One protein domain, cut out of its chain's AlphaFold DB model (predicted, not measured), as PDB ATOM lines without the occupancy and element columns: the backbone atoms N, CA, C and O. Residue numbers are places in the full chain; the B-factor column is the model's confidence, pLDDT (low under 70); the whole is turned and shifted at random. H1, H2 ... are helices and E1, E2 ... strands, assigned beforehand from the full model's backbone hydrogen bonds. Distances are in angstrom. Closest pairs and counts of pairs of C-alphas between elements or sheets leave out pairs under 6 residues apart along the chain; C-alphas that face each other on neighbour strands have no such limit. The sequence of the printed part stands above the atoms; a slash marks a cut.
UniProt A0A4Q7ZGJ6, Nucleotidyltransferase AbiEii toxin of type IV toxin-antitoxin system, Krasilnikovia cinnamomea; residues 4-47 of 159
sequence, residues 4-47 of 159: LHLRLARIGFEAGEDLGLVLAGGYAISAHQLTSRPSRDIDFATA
ATOM      1  N   LEU A   4      -1.976  -0.126 -10.534       86.50
ATOM      2  CA  LEU A   4      -2.662  -0.795 -11.641       86.50
ATOM      3  C   LEU A   4      -1.806  -0.786 -12.912       86.50
ATOM      4  O   LEU A   4      -1.704  -1.805 -13.596       86.50
ATOM      5  N   HIS A   5      -1.163   0.343 -13.211       87.19
ATOM      6  CA  HIS A   5      -0.327   0.469 -14.397       87.19
ATOM      7  C   HIS A   5       0.982  -0.313 -14.282       87.19
ATOM      8  O   HIS A   5       1.419  -0.890 -15.269       87.19
ATOM      9  N   LEU A   6       1.557  -0.439 -13.083       84.50
ATOM     10  CA  LEU A   6       2.697  -1.330 -12.844       84.50
ATOM     11  C   LEU A   6       2.330  -2.794 -13.099       84.50
ATOM     12  O   LEU A   6       3.082  -3.520 -13.751       84.50
ATOM     13  N   ARG A   7       1.156  -3.227 -12.626       89.12
ATOM     14  CA  ARG A   7       0.674  -4.594 -12.845       89.12
ATOM     15  C   ARG A   7       0.414  -4.877 -14.323       89.12
ATOM     16  O   ARG A   7       0.828  -5.920 -14.817       89.12
ATOM     17  N   LEU A   8      -0.238  -3.953 -15.027       87.94
ATOM     18  CA  LEU A   8      -0.479  -4.072 -16.466       87.94
ATOM     19  C   LEU A   8       0.825  -4.023 -17.271       87.94
ATOM     20  O   LEU A   8       0.974  -4.799 -18.209       87.94
ATOM     21  N   ALA A   9       1.787  -3.183 -16.879       84.81
ATOM     22  CA  ALA A   9       3.097  -3.134 -17.516       84.81
ATOM     23  C   ALA A   9       3.831  -4.475 -17.374       84.81
ATOM     24  O   ALA A   9       4.346  -5.006 -18.352       84.81
ATOM     25  N   ARG A  10       3.815  -5.066 -16.173       84.44
ATOM     26  CA  ARG A  10       4.422  -6.374 -15.906       84.44
ATOM     27  C   ARG A  10       3.788  -7.494 -16.730       84.44
ATOM     28  O   ARG A  10       4.514  -8.249 -17.359       84.44
ATOM     29  N   ILE A  11       2.455  -7.548 -16.785       88.75
ATOM     30  CA  ILE A  11       1.728  -8.508 -17.629       88.75
ATOM     31  C   ILE A  11       2.069  -8.292 -19.108       88.75
ATOM     32  O   ILE A  11       2.257  -9.259 -19.835       88.75
ATOM     33  N   GLY A  12       2.172  -7.038 -19.555       82.88
ATOM     34  CA  GLY A  12       2.571  -6.709 -20.922       82.88
ATOM     35  C   GLY A  12       3.989  -7.180 -21.252       82.88
ATOM     36  O   GLY A  12       4.183  -7.787 -22.300       82.88
ATOM     37  N   PHE A  13       4.958  -6.976 -20.353       81.00
ATOM     38  CA  PHE A  13       6.323  -7.487 -20.520       81.00
ATOM     39  C   PHE A  13       6.383  -9.015 -20.516       81.00
ATOM     40  O   PHE A  13       7.059  -9.581 -21.362       81.00
ATOM     41  N   GLU A  14       5.656  -9.681 -19.617       80.50
ATOM     42  CA  GLU A  14       5.585 -11.148 -19.575       80.50
ATOM     43  C   GLU A  14       4.918 -11.711 -20.845       80.50
ATOM     44  O   GLU A  14       5.399 -12.675 -21.429       80.50
ATOM     45  N   ALA A  15       3.846 -11.081 -21.336       79.31
ATOM     46  CA  ALA A  15       3.165 -11.495 -22.565       79.31
ATOM     47  C   ALA A  15       3.960 -11.170 -23.844       79.31
ATOM     48  O   ALA A  15       3.760 -11.807 -24.878       79.31
ATOM     49  N   GLY A  16       4.827 -10.158 -23.788       68.19
ATOM     50  CA  GLY A  16       5.612  -9.650 -24.907       68.19
ATOM     51  C   GLY A  16       7.115  -9.875 -24.772       68.19
ATOM     52  O   GLY A  16       7.873  -9.188 -25.456       68.19
ATOM     53  N   GLU A  17       7.552 -10.808 -23.923       70.19
ATOM     54  CA  GLU A  17       8.972 -11.130 -23.704       70.19
ATOM     55  C   GLU A  17       9.677 -11.400 -25.042       70.19
ATOM     56  O   GLU A  17      10.751 -10.874 -25.330       70.19
ATOM     57  N   ASP A  18       8.990 -12.119 -25.928       63.66
ATOM     58  CA  ASP A  18       9.485 -12.458 -27.257       63.66
ATOM     59  C   ASP A  18       9.471 -11.299 -28.264       63.66
ATOM     60  O   ASP A  18      10.118 -11.383 -29.306       63.66
ATOM     61  N   LEU A  19       8.724 -10.230 -27.978       63.31
ATOM     62  CA  LEU A  19       8.557  -9.069 -28.858       63.31
ATOM     63  C   LEU A  19       9.573  -7.958 -28.569       63.31
ATOM     64  O   LEU A  19       9.524  -6.906 -29.216       63.31
ATOM     65  N   GLY A  20      10.454  -8.156 -27.580       67.50
ATOM     66  CA  GLY A  20      11.406  -7.139 -27.143       67.50
ATOM     67  C   GLY A  20      10.691  -5.843 -26.771       67.50
ATOM     68  O   GLY A  20      11.083  -4.767 -27.228       67.50
ATOM     69  N   LEU A  21       9.572  -5.955 -26.042       79.69
ATOM     70  CA  LEU A  21       8.789  -4.786 -25.672       79.69
ATOM     71  C   LEU A  21       9.617  -3.858 -24.787       79.69
ATOM     72  O   LEU A  21      10.172  -4.263 -23.767       79.69
ATOM     73  N   VAL A  22       9.628  -2.586 -25.153       81.44
ATOM     74  CA  VAL A  22      10.141  -1.493 -24.338       81.44
ATOM     75  C   VAL A  22       8.988  -0.582 -23.952       81.44
ATOM     76  O   VAL A  22       8.026  -0.402 -24.704       81.44
ATOM     77  N   LEU A  23       9.073  -0.001 -22.757       83.44
ATOM     78  CA  LEU A  23       8.099   0.991 -22.320       83.44
ATOM     79  C   LEU A  23       8.211   2.229 -23.219       83.44
ATOM     80  O   LEU A  23       9.312   2.724 -23.457       83.44
ATOM     81  N   ALA A  24       7.080   2.743 -23.688       84.62
ATOM     82  CA  ALA A  24       7.003   3.926 -24.536       84.62
ATOM     83  C   ALA A  24       6.123   5.014 -23.894       84.62
ATOM     84  O   ALA A  24       5.633   4.885 -22.766       84.62
ATOM     85  N   GLY A  25       5.965   6.128 -24.610       84.62
ATOM     86  CA  GLY A  25       5.019   7.181 -24.254       84.62
ATOM     87  C   GLY A  25       5.262   7.815 -22.882       84.62
ATOM     88  O   GLY A  25       6.401   8.015 -22.447       84.62
ATOM     89  N   GLY A  26       4.176   8.181 -22.198       85.75
ATOM     90  CA  GLY A  26       4.233   9.001 -20.982       85.75
ATOM     91  C   GLY A  26       5.049   8.380 -19.845       85.75
ATOM     92  O   GLY A  26       5.744   9.094 -19.118       85.75
ATOM     93  N   TYR A  27       5.020   7.053 -19.709       85.25
ATOM     94  CA  TYR A  27       5.785   6.378 -18.666       85.25
ATOM     95  C   TYR A  27       7.269   6.201 -18.995       85.25
ATOM     96  O   TYR A  27       8.075   6.248 -18.067       85.25
ATOM     97  N   ALA A  28       7.655   6.097 -20.271       84.88
ATOM     98  CA  ALA A  28       9.067   6.138 -20.659       84.88
ATOM     99  C   ALA A  28       9.693   7.504 -20.329       84.88
ATOM    100  O   ALA A  28      10.756   7.591 -19.721       84.88
ATOM    101  N   ILE A  29       8.976   8.591 -20.631       83.94
ATOM    102  CA  ILE A  29       9.401   9.968 -20.327       83.94
ATOM    103  C   ILE A  29       9.504  10.191 -18.807       83.94
ATOM    104  O   ILE A  29      10.459  10.804 -18.325       83.94
ATOM    105  N   SER A  30       8.542   9.667 -18.037       81.06
ATOM    106  CA  SER A  30       8.556   9.737 -16.570       81.06
ATOM    107  C   SER A  30       9.712   8.940 -15.954       81.06
ATOM    108  O   SER A  30      10.336   9.426 -15.011       81.06
ATOM    109  N   ALA A  31      10.053   7.768 -16.505       80.12
ATOM    110  CA  ALA A  31      11.194   6.967 -16.054       80.12
ATOM    111  C   ALA A  31      12.534   7.715 -16.203       80.12
ATOM    112  O   ALA A  31      13.426   7.550 -15.373       80.12
ATOM    113  N   HIS A  32      12.641   8.604 -17.195       81.88
ATOM    114  CA  HIS A  32      13.794   9.488 -17.399       81.88
ATOM    115  C   HIS A  32      13.677  10.854 -16.702       81.88
ATOM    116  O   HIS A  32      14.486  11.742 -16.958       81.88
ATOM    117  N   GLN A  33      12.692  11.038 -15.814       83.69
ATOM    118  CA  GLN A  33      12.478  12.268 -15.032       83.69
ATOM    119  C   GLN A  33      12.272  13.532 -15.887       83.69
ATOM    120  O   GLN A  33      12.407  14.654 -15.406       83.69
ATOM    121  N   LEU A  34      11.893  13.361 -17.155       77.88
ATOM    122  CA  LEU A  34      11.672  14.463 -18.094       77.88
ATOM    123  C   LEU A  34      10.308  15.144 -17.884       77.88
ATOM    124  O   LEU A  34      10.046  16.210 -18.437       77.88
ATOM    125  N   THR A  35       9.418  14.541 -17.088       78.69
ATOM    126  CA  THR A  35       8.130  15.126 -16.704       78.69
ATOM    127  C   THR A  35       7.627  14.591 -15.362       78.69
ATOM    128  O   THR A  35       7.914  13.456 -14.984       78.69
ATOM    129  N   SER A  36       6.828  15.405 -14.668       74.00
ATOM    130  CA  SER A  36       6.101  15.056 -13.437       74.00
ATOM    131  C   SER A  36       4.591  14.879 -13.650       74.00
ATOM    132  O   SER A  36       3.862  14.575 -12.706       74.00
ATOM    133  N   ARG A  37       4.098  15.057 -14.886       76.50
ATOM    134  CA  ARG A  37       2.689  14.843 -15.233       76.50
ATOM    135  C   ARG A  37       2.333  13.347 -15.132       76.50
ATOM    136  O   ARG A  37       3.029  12.533 -15.739       76.50
ATOM    137  N   PRO A  38       1.211  12.974 -14.489       71.44
ATOM    138  CA  PRO A  38       0.708  11.601 -14.522       71.44
ATOM    139  C   PRO A  38       0.337  11.160 -15.951       71.44
ATOM    140  O   PRO A  38      -0.353  11.892 -16.672       71.44
ATOM    141  N   SER A  39       0.781   9.965 -16.362       80.94
ATOM    142  CA  SER A  39       0.291   9.296 -17.580       80.94
ATOM    143  C   SER A  39      -1.006   8.545 -17.278       80.94
ATOM    144  O   SER A  39      -1.132   7.962 -16.203       80.94
ATOM    145  N   ARG A  40      -1.952   8.557 -18.224       85.12
ATOM    146  CA  ARG A  40      -3.234   7.833 -18.120       85.12
ATOM    147  C   ARG A  40      -3.224   6.483 -18.834       85.12
ATOM    148  O   ARG A  40      -4.089   5.667 -18.555       85.12
ATOM    149  N   ASP A  41      -2.234   6.271 -19.695       85.94
ATOM    150  CA  ASP A  41      -2.131   5.117 -20.579       85.94
ATOM    151  C   ASP A  41      -0.750   4.453 -20.415       85.94
ATOM    152  O   ASP A  41       0.203   5.079 -19.920       85.94
ATOM    153  N   ILE A  42      -0.658   3.183 -20.820       85.75
ATOM    154  CA  ILE A  42       0.589   2.413 -20.921       85.75
ATOM    155  C   ILE A  42       0.840   2.146 -22.396       85.75
ATOM    156  O   ILE A  42       0.062   1.442 -23.037       85.75
ATOM    157  N   ASP A  43       1.952   2.665 -22.899       87.19
ATOM    158  CA  ASP A  43       2.394   2.430 -24.263       87.19
ATOM    159  C   ASP A  43       3.576   1.460 -24.252       87.19
ATOM    160  O   ASP A  43       4.503   1.595 -23.447       87.19
ATOM    161  N   PHE A  44       3.569   0.512 -25.182       83.56
ATOM    162  CA  PHE A  44       4.734  -0.302 -25.500       83.56
ATOM    163  C   PHE A  44       5.173  -0.008 -26.925       83.56
ATOM    164  O   PHE A  44       4.345   0.152 -27.821       83.56
ATOM    165  N   ALA A  45       6.480   0.010 -27.140       76.94
ATOM    166  CA  ALA A  45       7.050  -0.167 -28.460       76.94
ATOM    167  C   ALA A  45       7.665  -1.564 -28.514       76.94
ATOM    168  O   ALA A  45       8.263  -2.023 -27.547       76.94
ATOM    169  N   THR A  46       7.522  -2.250 -29.639       69.38
ATOM    170  CA  THR A  46       8.399  -3.382 -29.940       69.38
ATOM    171  C   THR A  46       9.676  -2.819 -30.549       69.38
ATOM    172  O   THR A  46       9.611  -1.874 -31.342       69.38
ATOM    173  N   ALA A  47      10.828  -3.375 -30.171       56.25
ATOM    174  CA  ALA A  47      12.124  -2.962 -30.703       56.25
ATOM    175  C   ALA A  47      12.194  -3.047 -32.236       56.25
ATOM    176  O   ALA A  47      13.023  -2.375 -32.843       56.25
TER     177      ALA A  47
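AT A GLANCE: This is residues 4 to 47 of the 159 residues of the protein "Nucleotidyltransferase AbiEii toxin of type IV toxin-antitoxin system" of Krasilnikovia cinnamomea (UniProt A0A4Q7ZGJ6). A helix, H1, sits to one side of a short ribbon of two strands, E1 and E2, and a second, shorter helix, H2, sits at the end of the ribbon where E1 ends and E2 begins. From H2 a long loop, residues 32 to 42, swings out and returns to E2. The printed part has 44 residues, with two named helices and two named strands in the order H1, E1, H2, E2; the sheet, order E1 - E2, is antiparallel and the class is mixed, helices and strands. The whole is compact, with a radius of gyration of the C-alphas of 10.5 A, and only just flat, spanning 31 by 22 by 12 A.

IN THESE COORDINATES: H1 is residues 4 to 15, 16.4 A long, with C-alpha 4 at (-2.662, -0.795, -11.641). E1 is residues 21 to 24, 9.0 A. H2, residues 25 to 31, measures 10.3 A. E2 is residues 43 to 46, 10.1 A, with C-alpha 46 at (8.399, -3.382, -29.940).

HOW THE PARTS SIT: The closest C-alphas of H1 and E1, those of Phe 13 and Leu 21, are 6.3 A apart. E1 and E2 are antiparallel neighbours, their directions at 139 degrees; N 22 and O 45, at 2.8 A, and N 45 and O 22, at 2.9 A, are within hydrogen-bond range. The closest C-alphas of H2 and E2, those of Gly 25 and Asp 43, are 5.4 A apart. H1 and E2 are near each other, with 5 pairs of C-alphas within 10 A, while H1 and H2 are apart. In H1 and H2 every O i to N i+4 pair is within hydrogen-bond range.

THE WHOLE: The two C-alphas farthest apart, those of Asp 18 and Ser 36, are 31.0 A from each other. The printed part has no cut. The link from H2 to E2, 11 residues, is long. The mean pLDDT of the printed part is 80.0; residue 16, residues 18 to 20 and residues 46 to 47 are under 70.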